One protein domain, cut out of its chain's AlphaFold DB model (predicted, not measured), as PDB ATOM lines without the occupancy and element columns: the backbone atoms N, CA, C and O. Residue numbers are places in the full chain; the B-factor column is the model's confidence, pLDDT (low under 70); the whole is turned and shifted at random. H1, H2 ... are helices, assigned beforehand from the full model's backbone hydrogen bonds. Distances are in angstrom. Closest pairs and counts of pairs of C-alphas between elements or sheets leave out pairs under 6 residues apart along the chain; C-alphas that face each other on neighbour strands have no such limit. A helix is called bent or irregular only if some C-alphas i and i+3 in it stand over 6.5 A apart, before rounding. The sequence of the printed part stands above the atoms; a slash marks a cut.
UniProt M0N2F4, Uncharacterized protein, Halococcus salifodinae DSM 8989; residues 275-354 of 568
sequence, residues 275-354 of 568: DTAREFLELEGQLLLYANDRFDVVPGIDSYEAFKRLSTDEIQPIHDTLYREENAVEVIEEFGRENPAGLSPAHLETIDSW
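Overview. This is residues 275 to 354 of the 568 residues of an uncharacterized protein of Halococcus salifodinae DSM 8989 (UniProt M0N2F4). One long helix, H1, runs through the middle of a compact helical body, and three of the other helices gather round its residues 285 to 292: the short H2, H3 crossing it at a steep tilt, and H4 packing on it about perpendicular. H4 folds back into H5, a helical hairpin whose second helix comes close to H1 near Leu 283. The printed part has 80 residues with five named helices, H1 to H5 in order along the chain, and no named strand; the class is all helix. It is compact, with a radius of gyration of the C-alphas of 11.8 A, and spans 30 by 28 by 19 A.

Arrangement. H1, residues 275 to 295, is the hub, touching three other helices. H2, residues 304 to 307, touches residues 285 to 289 of H1; the closest C-alphas, of Gln 286 and Tyr 304, are 6.6 A apart. H3, residues 312 to 325, touches H1 at a steep tilt of 64 degrees, the same way, with its residues 318 to 322 alone; the closest C-alphas, of Asn 292 and Ile 318, are 5.9 A apart. H2 and H3 are only just apart, at 8.2 A. H4, residues 328 to 338, is about perpendicular to H1, at 82 degrees, and touches its residues 287 to 291; the closest C-alphas, of Ala 291 and Val 331, are 7.0 A apart. H5, residues 345 to 354, forms a hairpin with H4 at a shallow tilt of 13 degrees, opposite ways; the closest C-alphas, of Gly 336 and Leu 348, are 6.0 A apart. H1 and H5 are close but not clearly touching, with C-alphas 283 and 351 at 7.3 A. H3 and H5 are apart. Every O i to N i+4 pair is within hydrogen-bond range in H1 and H4, against 8 of 10 in H3 and 5 of 6 in H5; H2 is too short for such a pair.

Along the chain. H1 begins at C-alpha 275, (-6.349, -24.587, -31.022), and measures 30.4 A. H2 has four residues and measures 4.7 A. H3 begins at C-alpha 312, (3.229, -11.595, -42.867), and measures 18.3 A; it is irregular, but only just: C-alphas 314 and 317 are 6.7 A apart. H4 measures 15.2 A. H5 measures 14.6 A and ends at C-alpha 354, (-9.156, -26.008, -50.385).

Size, cuts and confidence. The two C-alphas farthest apart, of Asp 275 and Glu 325, are 31.3 A apart. The printed part has no cut. The links H2 to H3 and H3 to H4 are tight, H1 to H2 and H4 to H5 are short, and no link is long. The mean pLDDT of the printed part is 90.7, and no printed residue is under 70.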
ATOM      1  N   ASP A 275      -6.860 -23.273 -30.621       84.25
ATOM      2  CA  ASP A 275      -6.349 -24.587 -31.022       84.25
ATOM      3  C   ASP A 275      -6.670 -24.854 -32.493       84.25
ATOM      4  O   ASP A 275      -5.791 -25.256 -33.259       84.25
ATOM      5  N   THR A 276      -7.900 -24.543 -32.891       90.75
ATOM      6  CA  THR A 276      -8.394 -24.660 -34.263       90.75
ATOM      7  C   THR A 276      -7.679 -23.702 -35.225       90.75
ATOM      8  O   THR A 276      -7.337 -24.112 -36.335       90.75
ATOM      9  N   ALA A 277      -7.409 -22.460 -34.804       89.00
ATOM     10  CA  ALA A 277      -6.679 -21.453 -35.578       89.00
ATOM     11  C   ALA A 277      -5.218 -21.864 -35.818       89.00
ATOM     12  O   ALA A 277      -4.729 -21.804 -36.944       89.00
ATOM     13  N   ARG A 278      -4.527 -22.354 -34.777       85.50
ATOM     14  CA  ARG A 278      -3.144 -22.844 -34.903       85.50
ATOM     15  C   ARG A 278      -3.033 -24.051 -35.829       85.50
ATOM     16  O   ARG A 278      -2.093 -24.118 -36.610       85.50
ATOM     17  N   GLU A 279      -3.979 -24.986 -35.754       92.38
ATOM     18  CA  GLU A 279      -4.020 -26.132 -36.669       92.38
ATOM     19  C   GLU A 279      -4.246 -25.686 -38.121       92.38
ATOM     20  O   GLU A 279      -3.543 -26.156 -39.013       92.38
ATOM     21  N   PHE A 280      -5.166 -24.747 -38.354       94.94
ATOM     22  CA  PHE A 280      -5.422 -24.186 -39.681       94.94
ATOM     23  C   PHE A 280      -4.167 -23.537 -40.283       94.94
ATOM     24  O   PHE A 280      -3.737 -23.934 -41.367       94.94
ATOM     25  N   LEU A 281      -3.538 -22.614 -39.546       90.75
ATOM     26  CA  LEU A 281      -2.325 -21.919 -39.984       90.75
ATOM     27  C   LEU A 281      -1.149 -22.884 -40.187       90.75
ATOM     28  O   LEU A 281      -0.327 -22.677 -41.077       90.75
ATOM     29  N   GLU A 282      -1.068 -23.968 -39.405       91.62
ATOM     30  CA  GLU A 282      -0.049 -24.996 -39.618       91.62
ATOM     31  C   GLU A 282      -0.244 -25.733 -40.940       91.62
ATOM     32  O   GLU A 282       0.718 -25.925 -41.684       91.62
ATOM     33  N   LEU A 283      -1.473 -26.123 -41.270       96.38
ATOM     34  CA  LEU A 283      -1.762 -26.765 -42.552       96.38
ATOM     35  C   LEU A 283      -1.484 -25.822 -43.725       96.38
ATOM     36  O   LEU A 283      -0.913 -26.252 -44.730       96.38
ATOM     37  N   GLU A 284      -1.858 -24.551 -43.590       95.44
ATOM     38  CA  GLU A 284      -1.680 -23.562 -44.647       95.44
ATOM     39  C   GLU A 284      -0.198 -23.265 -44.854       95.44
ATOM     40  O   GLU A 284       0.302 -23.335 -45.977       95.44
ATOM     41  N   GLY A 285       0.547 -23.044 -43.773       93.81
ATOM     42  CA  GLY A 285       1.977 -22.789 -43.853       93.81
ATOM     43  C   GLY A 285       2.767 -23.960 -44.449       93.81
ATOM     44  O   GLY A 285       3.767 -23.743 -45.129       93.81
ATOM     45  N   GLN A 286       2.317 -25.211 -44.282       96.38
ATOM     46  CA  GLN A 286       2.923 -26.360 -44.976       96.38
ATOM     47  C   GLN A 286       2.671 -26.326 -46.490       96.38
ATOM     48  O   GLN A 286       3.564 -26.683 -47.264       96.38
ATOM     49  N   LEU A 287       1.479 -25.899 -46.920       97.25
ATOM     50  CA  LEU A 287       1.160 -25.712 -48.336       97.25
ATOM     51  C   LEU A 287       1.958 -24.546 -48.934       97.25
ATOM     52  O   LEU A 287       2.541 -24.697 -50.007       97.25
ATOM     53  N   LEU A 288       2.047 -23.416 -48.230       95.69
ATOM     54  CA  LEU A 288       2.826 -22.253 -48.657       95.69
ATOM     55  C   LEU A 288       4.322 -22.573 -48.725       95.69
ATOM     56  O   LEU A 288       4.970 -22.246 -49.715       95.69
ATOM     57  N   LEU A 289       4.873 -23.304 -47.753       95.56
ATOM     58  CA  LEU A 289       6.253 -23.792 -47.824       95.56
ATOM     59  C   LEU A 289       6.488 -24.667 -49.065       95.56
ATOM     60  O   LEU A 289       7.533 -24.565 -49.708       95.56
ATOM     61  N   TYR A 290       5.526 -25.525 -49.415       96.81
ATOM     62  CA  TYR A 290       5.611 -26.336 -50.627       96.81
ATOM     63  C   TYR A 290       5.556 -25.486 -51.901       96.81
ATOM     64  O   TYR A 290       6.319 -25.733 -52.834       96.81
ATOM     65  N   ALA A 291       4.692 -24.470 -51.938       96.00
ATOM     66  CA  ALA A 291       4.651 -23.504 -53.030       96.00
ATOM     67  C   ALA A 291       5.987 -22.748 -53.153       96.00
ATOM     68  O   ALA A 291       6.516 -22.623 -54.256       96.00
ATOM     69  N   ASN A 292       6.587 -22.344 -52.029       95.31
ATOM     70  CA  ASN A 292       7.893 -21.691 -52.011       95.31
ATOM     71  C   ASN A 292       8.998 -22.575 -52.608       95.31
ATOM     72  O   ASN A 292       9.745 -22.111 -53.463       95.31
ATOM     73  N   ASP A 293       9.078 -23.855 -52.222       93.88
ATOM     74  CA  ASP A 293      10.055 -24.804 -52.790       93.88
ATOM     75  C   ASP A 293       9.819 -25.049 -54.290       93.88
ATOM     76  O   ASP A 293      10.763 -25.179 -55.072       93.88
ATOM     77  N   ARG A 294       8.550 -25.076 -54.717       94.00
ATOM     78  CA  ARG A 294       8.173 -25.281 -56.120       94.00
ATOM     79  C   ARG A 294       8.572 -24.109 -57.016       94.00
ATOM     80  O   ARG A 294       9.012 -24.348 -58.143       94.00
ATOM     81  N   PHE A 295       8.364 -22.881 -56.549       95.12
ATOM     82  CA  PHE A 295       8.496 -21.670 -57.363       95.12
ATOM     83  C   PHE A 295       9.748 -20.838 -57.051       95.12
ATOM     84  O   PHE A 295      10.066 -19.943 -57.828       95.12
ATOM     85  N   ASP A 296      10.499 -21.175 -55.996       92.06
ATOM     86  CA  ASP A 296      11.723 -20.477 -55.560       92.06
ATOM     87  C   ASP A 296      11.474 -18.979 -55.298       92.06
ATOM     88  O   ASP A 296      12.223 -18.119 -55.761       92.06
ATOM     89  N   VAL A 297      10.377 -18.670 -54.589       92.56
ATOM     90  CA  VAL A 297       9.898 -17.291 -54.367       92.56
ATOM     91  C   VAL A 297      10.791 -16.557 -53.369       92.56
ATOM     92  O   VAL A 297      11.392 -15.532 -53.692       92.56
ATOM     93  N   VAL A 298      10.910 -17.101 -52.156       86.94
ATOM     94  CA  VAL A 298      11.727 -16.548 -51.078       86.94
ATOM     95  C   VAL A 298      12.870 -17.524 -50.768       86.94
ATOM     96  O   VAL A 298      12.639 -18.651 -50.305       86.94
ATOM     97  N   PRO A 299      14.128 -17.131 -51.036       85.25
ATOM     98  CA  PRO A 299      15.271 -18.018 -50.894       85.25
ATOM     99  C   PRO A 299      15.614 -18.263 -49.423       85.25
ATOM    100  O   PRO A 299      15.514 -17.375 -48.585       85.25
ATOM    101  N   GLY A 300      16.130 -19.456 -49.123       81.12
ATOM    102  CA  GLY A 300      16.648 -19.780 -47.787       81.12
ATOM    103  C   GLY A 300      15.614 -20.324 -46.800       81.12
ATOM    104  O   GLY A 300      15.979 -20.597 -45.661       81.12
ATOM    105  N   ILE A 301      14.370 -20.544 -47.235       85.56
ATOM    106  CA  ILE A 301      13.330 -21.188 -46.427       85.56
ATOM    107  C   ILE A 301      13.123 -22.624 -46.914       85.56
ATOM    108  O   ILE A 301      12.435 -22.884 -47.898       85.56
ATOM    109  N   ASP A 302      13.728 -23.570 -46.208       81.06
ATOM    110  CA  ASP A 302      13.769 -24.997 -46.549       81.06
ATOM    111  C   ASP A 302      13.173 -25.899 -45.450       81.06
ATOM    112  O   ASP A 302      13.226 -27.131 -45.524       81.06
ATOM    113  N   SER A 303      12.569 -25.304 -44.417       84.69
ATOM    114  CA  SER A 303      11.847 -26.035 -43.376       84.69
ATOM    115  C   SER A 303      10.678 -25.239 -42.814       84.69
ATOM    116  O   SER A 303      10.712 -24.013 -42.762       84.69
ATOM    117  N   TYR A 304       9.675 -25.951 -42.300       85.19
ATOM    118  CA  TYR A 304       8.521 -25.319 -41.663       85.19
ATOM    119  C   TYR A 304       8.893 -24.541 -40.391       85.19
ATOM    120  O   TYR A 304       8.294 -23.521 -40.076       85.19
ATOM    121  N   GLU A 305       9.939 -24.978 -39.685       79.12
ATOM    122  CA  GLU A 305      10.468 -24.245 -38.534       79.12
ATOM    123  C   GLU A 305      11.052 -22.883 -38.930       79.12
ATOM    124  O   GLU A 305      10.952 -21.943 -38.150       79.12
ATOM    125  N   ALA A 306      11.663 -22.768 -40.112       75.12
ATOM    126  CA  ALA A 306      12.089 -21.478 -40.649       75.12
ATOM    127  C   ALA A 306      10.874 -20.666 -41.124       75.12
ATOM    128  O   ALA A 306      10.732 -19.512 -40.747       75.12
ATOM    129  N   PHE A 307       9.953 -21.307 -41.850       82.44
ATOM    130  CA  PHE A 307       8.741 -20.672 -42.371       82.44
ATOM    131  C   PHE A 307       7.891 -20.006 -41.280       82.44
ATOM    132  O   PHE A 307       7.506 -18.855 -41.414       82.44
ATOM    133  N   LYS A 308       7.640 -20.688 -40.156       77.12
ATOM    134  CA  LYS A 308       6.800 -20.149 -39.070       77.12
ATOM    135  C   LYS A 308       7.381 -18.916 -38.358       77.12
ATOM    136  O   LYS A 308       6.717 -18.370 -37.485       77.12
ATOM    137  N   ARG A 309       8.647 -18.566 -38.621       73.81
ATOM    138  CA  ARG A 309       9.309 -17.376 -38.062       73.81
ATOM    139  C   ARG A 309       9.161 -16.149 -38.958       73.81
ATOM    140  O   ARG A 309       9.514 -15.063 -38.515       73.81
ATOM    141  N   LEU A 310       8.687 -16.339 -40.187       72.69
ATOM    142  CA  LEU A 310       8.485 -15.260 -41.139       72.69
ATOM    143  C   LEU A 310       7.347 -14.354 -40.677       72.69
ATOM    144  O   LEU A 310       6.347 -14.813 -40.116       72.69
ATOM    145  N   SER A 311       7.514 -13.066 -40.936       70.44
ATOM    146  CA  SER A 311       6.455 -12.069 -40.834       70.44
ATOM    147  C   SER A 311       5.439 -12.215 -41.971       70.44
ATOM    148  O   SER A 311       5.716 -12.846 -42.993       70.44
ATOM    149  N   THR A 312       4.261 -11.606 -41.818       70.56
ATOM    150  CA  THR A 312       3.229 -11.595 -42.867       70.56
ATOM    151  C   THR A 312       3.771 -11.038 -44.185       70.56
ATOM    152  O   THR A 312       3.575 -11.663 -45.223       70.56
ATOM    153  N   ASP A 313       4.552  -9.955 -44.140       70.94
ATOM    154  CA  ASP A 313       5.157  -9.325 -45.324       70.94
ATOM    155  C   ASP A 313       6.137 -10.254 -46.062       70.94
ATOM    156  O   ASP A 313       6.272 -10.188 -47.282       70.94
ATOM    157  N   GLU A 314       6.822 -11.145 -45.342       79.88
ATOM    158  CA  GLU A 314       7.722 -12.142 -45.936       79.88
ATOM    159  C   GLU A 314       6.965 -13.344 -46.517       79.88
ATOM    160  O   GLU A 314       7.455 -13.995 -47.445       79.88
ATOM    161  N   ILE A 315       5.777 -13.648 -45.989       82.25
ATOM    162  CA  ILE A 315       4.912 -14.729 -46.480       82.25
ATOM    163  C   ILE A 315       4.080 -14.262 -47.687       82.25
ATOM    164  O   ILE A 315       3.831 -15.062 -48.595       82.25
ATOM    165  N   GLN A 316       3.710 -12.980 -47.742       84.06
ATOM    166  CA  GLN A 316       2.848 -12.386 -48.769       84.06
ATOM    167  C   GLN A 316       3.269 -12.725 -50.215       84.06
ATOM    168  O   GLN A 316       2.415 -13.160 -50.988       84.06
ATOM    169  N   PRO A 317       4.560 -12.660 -50.609       89.38
ATOM    170  CA  PRO A 317       4.968 -13.014 -51.970       89.38
ATOM    171  C   PRO A 317       4.691 -14.481 -52.317       89.38
ATOM    172  O   PRO A 317       4.326 -14.799 -53.448       89.38
ATOM    173  N   ILE A 318       4.854 -15.393 -51.351       93.00
ATOM    174  CA  ILE A 318       4.591 -16.828 -51.534       93.00
ATOM    175  C   ILE A 318       3.087 -17.051 -51.713       93.00
ATOM    176  O   ILE A 318       2.668 -17.814 -52.586       93.00
ATOM    177  N   HIS A 319       2.288 -16.367 -50.894       92.31
ATOM    178  CA  HIS A 319       0.833 -16.380 -50.962       92.31
ATOM    179  C   HIS A 319       0.315 -15.887 -52.319       92.31
ATOM    180  O   HIS A 319      -0.443 -16.598 -52.983       92.31
ATOM    181  N   ASP A 320       0.767 -14.716 -52.766       90.31
ATOM    182  CA  ASP A 320       0.353 -14.135 -54.042       90.31
ATOM    183  C   ASP A 320       0.807 -14.990 -55.227       90.31
ATOM    184  O   ASP A 320       0.017 -15.239 -56.143       90.31
ATOM    185  N   THR A 321       2.021 -15.549 -55.165       93.06
ATOM    186  CA  THR A 321       2.488 -16.514 -56.169       93.06
ATOM    187  C   THR A 321       1.522 -17.695 -56.269       93.06
ATOM    188  O   THR A 321       1.095 -18.052 -57.366       93.06
ATOM    189  N   LEU A 322       1.137 -18.298 -55.137       94.75
ATOM    190  CA  LEU A 322       0.265 -19.474 -55.120       94.75
ATOM    191  C   LEU A 322      -1.140 -19.175 -55.657       94.75
ATOM    192  O   LEU A 322      -1.632 -19.938 -56.489       94.75
ATOM    193  N   TYR A 323      -1.794 -18.125 -55.158       92.56
ATOM    194  CA  TYR A 323      -3.226 -17.903 -55.386       92.56
ATOM    195  C   TYR A 323      -3.554 -16.963 -56.551       92.56
ATOM    196  O   TYR A 323      -4.684 -17.007 -57.041       92.56
ATOM    197  N   ARG A 324      -2.607 -16.136 -57.015       85.94
ATOM    198  CA  ARG A 324      -2.846 -15.156 -58.092       85.94
ATOM    199  C   ARG A 324      -2.044 -15.401 -59.352       85.94
ATOM    200  O   ARG A 324      -2.575 -15.231 -60.449       85.94
ATOM    201  N   GLU A 325      -0.768 -15.732 -59.207       87.00
ATOM    202  CA  GLU A 325       0.138 -15.837 -60.353       87.00
ATOM    203  C   GLU A 325       0.120 -17.243 -60.957       87.00
ATOM    204  O   GLU A 325       0.127 -17.409 -62.179       87.00
ATOM    205  N   GLU A 326       0.054 -18.256 -60.095       90.75
ATOM    206  CA  GLU A 326       0.161 -19.659 -60.462       90.75
ATOM    207  C   GLU A 326      -1.158 -20.423 -60.278       90.75
ATOM    208  O   GLU A 326      -2.168 -19.943 -59.765       90.75
ATOM    209  N   ASN A 327      -1.170 -21.670 -60.747       90.00
ATOM    210  CA  ASN A 327      -2.339 -22.536 -60.657       90.00
ATOM    211  C   ASN A 327      -2.422 -23.224 -59.281       90.00
ATOM    212  O   ASN A 327      -1.960 -24.361 -59.134       90.00
ATOM    213  N   ALA A 328      -3.043 -22.565 -58.297       94.31
ATOM    214  CA  ALA A 328      -3.214 -23.094 -56.938       94.31
ATOM    215  C   ALA A 328      -3.801 -24.515 -56.906       94.31
ATOM    216  O   ALA A 328      -3.318 -25.366 -56.163       94.31
ATOM    217  N   VAL A 329      -4.790 -24.810 -57.761       95.75
ATOM    218  CA  VAL A 329      -5.432 -26.135 -57.851       95.75
ATOM    219  C   VAL A 329      -4.400 -27.228 -58.133       95.75
ATOM    220  O   VAL A 329      -4.389 -28.259 -57.465       95.75
ATOM    221  N   GLU A 330      -3.501 -26.999 -59.093       96.12
ATOM    222  CA  GLU A 330      -2.453 -27.967 -59.436       96.12
ATOM    223  C   GLU A 330      -1.481 -28.180 -58.271       96.12
ATOM    224  O   GLU A 330      -1.094 -29.316 -57.987       96.12
ATOM    225  N   VAL A 331      -1.109 -27.102 -57.579       97.50
ATOM    226  CA  VAL A 331      -0.192 -27.153 -56.435       97.50
ATOM    227  C   VAL A 331      -0.820 -27.912 -55.264       97.50
ATOM    228  O   VAL A 331      -0.162 -28.777 -54.687       97.50
ATOM    229  N   ILE A 332      -2.093 -27.653 -54.949       97.75
ATOM    230  CA  ILE A 332      -2.839 -28.326 -53.876       97.75
ATOM    231  C   ILE A 332      -2.989 -29.824 -54.177       97.75
ATOM    232  O   ILE A 332      -2.662 -30.658 -53.329       97.75
ATOM    233  N   GLU A 333      -3.418 -30.195 -55.391       97.69
ATOM    234  CA  GLU A 333      -3.549 -31.605 -55.797       97.69
ATOM    235  C   GLU A 333      -2.213 -32.354 -55.699       97.69
ATOM    236  O   GLU A 333      -2.140 -33.524 -55.298       97.69
ATOM    237  N   GLU A 334      -1.130 -31.690 -56.090       97.25
ATOM    238  CA  GLU A 334       0.203 -32.250 -56.018       97.25
ATOM    239  C   GLU A 334       0.702 -32.387 -54.576       97.25
ATOM    240  O   GLU A 334       1.180 -33.468 -54.214       97.25
ATOM    241  N   PHE A 335       0.516 -31.367 -53.739       97.62
ATOM    242  CA  PHE A 335       0.826 -31.426 -52.315       97.62
ATOM    243  C   PHE A 335       0.099 -32.596 -51.642       97.62
ATOM    244  O   PHE A 335       0.729 -33.398 -50.947       97.62
ATOM    245  N   GLY A 336      -1.200 -32.767 -51.913       95.00
ATOM    246  CA  GLY A 336      -1.998 -33.871 -51.376       95.00
ATOM    247  C   GLY A 336      -1.488 -35.250 -51.819       95.00
ATOM    248  O   GLY A 336      -1.422 -36.199 -51.030       95.00
ATOM    249  N   ARG A 337      -1.048 -35.368 -53.079       96.44
ATOM    250  CA  ARG A 337      -0.479 -36.602 -53.648       96.44
ATOM    251  C   ARG A 337       0.897 -36.945 -53.076       96.44
ATOM    252  O   ARG A 337       1.194 -38.129 -52.888       96.44
ATOM    253  N   GLU A 338       1.766 -35.955 -52.909       96.88
ATOM    254  CA  GLU A 338       3.149 -36.149 -52.452       96.88
ATOM    255  C   GLU A 338       3.243 -36.269 -50.941       96.88
ATOM    256  O   GLU A 338       4.057 -37.052 -50.442       96.88
ATOM    257  N   ASN A 339       2.369 -35.550 -50.237       96.06
ATOM    258  CA  ASN A 339       2.331 -35.423 -48.792       96.06
ATOM    259  C   ASN A 339       3.738 -35.210 -48.192       96.06
ATOM    260  O   ASN A 339       4.198 -36.028 -47.384       96.06
ATOM    261  N   PRO A 340       4.455 -34.147 -48.607       93.19
ATOM    262  CA  PRO A 340       5.843 -33.917 -48.200       93.19
ATOM    263  C   PRO A 340       5.980 -33.730 -46.681       93.19
ATOM    264  O   PRO A 340       6.962 -34.180 -46.092       93.19
ATOM    265  N   ALA A 341       4.959 -33.152 -46.039       91.25
ATOM    266  CA  ALA A 341       4.894 -32.932 -44.597       91.25
ATOM    267  C   ALA A 341       4.463 -34.176 -43.788       91.25
ATOM    268  O   ALA A 341       4.491 -34.167 -42.558       91.25
ATOM    269  N   GLY A 342       4.086 -35.281 -44.446       95.12
ATOM    270  CA  GLY A 342       3.670 -36.511 -43.764       95.12
ATOM    271  C   GLY A 342       2.376 -36.364 -42.954       95.12
ATOM    272  O   GLY A 342       2.209 -37.042 -41.936       95.12
ATOM    273  N   LEU A 343       1.469 -35.499 -43.412       96.25
ATOM    274  CA  LEU A 343       0.192 -35.177 -42.789       96.25
ATOM    275  C   LEU A 343      -0.731 -36.390 -42.671       96.25
ATOM    276  O   LEU A 343      -0.649 -37.368 -43.428       96.25
ATOM    277  N   SER A 344      -1.633 -36.313 -41.694       97.62
ATOM    278  CA  SER A 344      -2.648 -37.334 -41.468       97.62
ATOM    279  C   SER A 344      -3.699 -37.345 -42.591       97.62
ATOM    280  O   SER A 344      -3.885 -36.338 -43.269       97.62
ATOM    281  N   PRO A 345      -4.454 -38.443 -42.783       96.94
ATOM    282  CA  PRO A 345      -5.534 -38.462 -43.770       96.94
ATOM    283  C   PRO A 345      -6.608 -37.388 -43.553       96.94
ATOM    284  O   PRO A 345      -7.170 -36.918 -44.529       96.94
ATOM    285  N   ALA A 346      -6.886 -37.004 -42.301       95.88
ATOM    286  CA  ALA A 346      -7.873 -35.964 -41.994       95.88
ATOM    287  C   ALA A 346      -7.356 -34.562 -42.369       95.88
ATOM    288  O   ALA A 346      -8.093 -33.737 -42.896       95.88
ATOM    289  N   HIS A 347      -6.060 -34.325 -42.153       97.50
ATOM    290  CA  HIS A 347      -5.381 -33.099 -42.580       97.50
ATOM    291  C   HIS A 347      -5.292 -32.989 -44.098       97.50
ATOM    292  O   HIS A 347      -5.554 -31.928 -44.646       97.50
ATOM    293  N   LEU A 348      -4.999 -34.093 -44.789       97.69
ATOM    294  CA  LEU A 348      -5.037 -34.122 -46.251       97.69
ATOM    295  C   LEU A 348      -6.448 -33.873 -46.789       97.69
ATOM    296  O   LEU A 348      -6.588 -33.128 -47.742       97.69
ATOM    297  N   GLU A 349      -7.489 -34.430 -46.163       96.75
ATOM    298  CA  GLU A 349      -8.883 -34.145 -46.542       96.75
ATOM    299  C   GLU A 349      -9.242 -32.663 -46.349       96.75
ATOM    300  O   GLU A 349      -9.993 -32.100 -47.143       96.75
ATOM    301  N   THR A 350      -8.665 -32.017 -45.332       97.31
ATOM    302  CA  THR A 350      -8.806 -30.571 -45.119       97.31
ATOM    303  C   THR A 350      -8.149 -29.787 -46.253       97.31
ATOM    304  O   THR A 350      -8.801 -28.946 -46.861       97.31
ATOM    305  N   ILE A 351      -6.904 -30.106 -46.604       97.38
ATOM    306  CA  ILE A 351      -6.187 -29.428 -47.695       97.38
ATOM    307  C   ILE A 351      -6.844 -29.703 -49.055       97.38
ATOM    308  O   ILE A 351      -7.006 -28.790 -49.853       97.38
ATOM    309  N   ASP A 352      -7.316 -30.926 -49.302       97.12
ATOM    310  CA  ASP A 352      -8.082 -31.265 -50.509       97.12
ATOM    311  C   ASP A 352      -9.373 -30.430 -50.607       97.12
ATOM    312  O   ASP A 352      -9.833 -30.118 -51.707       97.12
ATOM    313  N   SER A 353      -9.977 -30.047 -49.476       97.38
ATOM    314  CA  SER A 353     -11.162 -29.187 -49.488       97.38
ATOM    315  C   SER A 353     -10.858 -27.786 -50.029       97.38
ATOM    316  O   SER A 353     -11.728 -27.196 -50.677       97.38
ATOM    317  N   TRP A 354      -9.620 -27.302 -49.876       98.00
ATOM    318  CA  TRP A 354      -9.156 -26.008 -50.385       98.00
ATOM    319  C   TRP A 354      -9.097 -25.930 -51.908       98.00
ATOM    320  O   TRP A 354      -8.975 -24.841 -52.446       98.00
TER     321      TRP A 354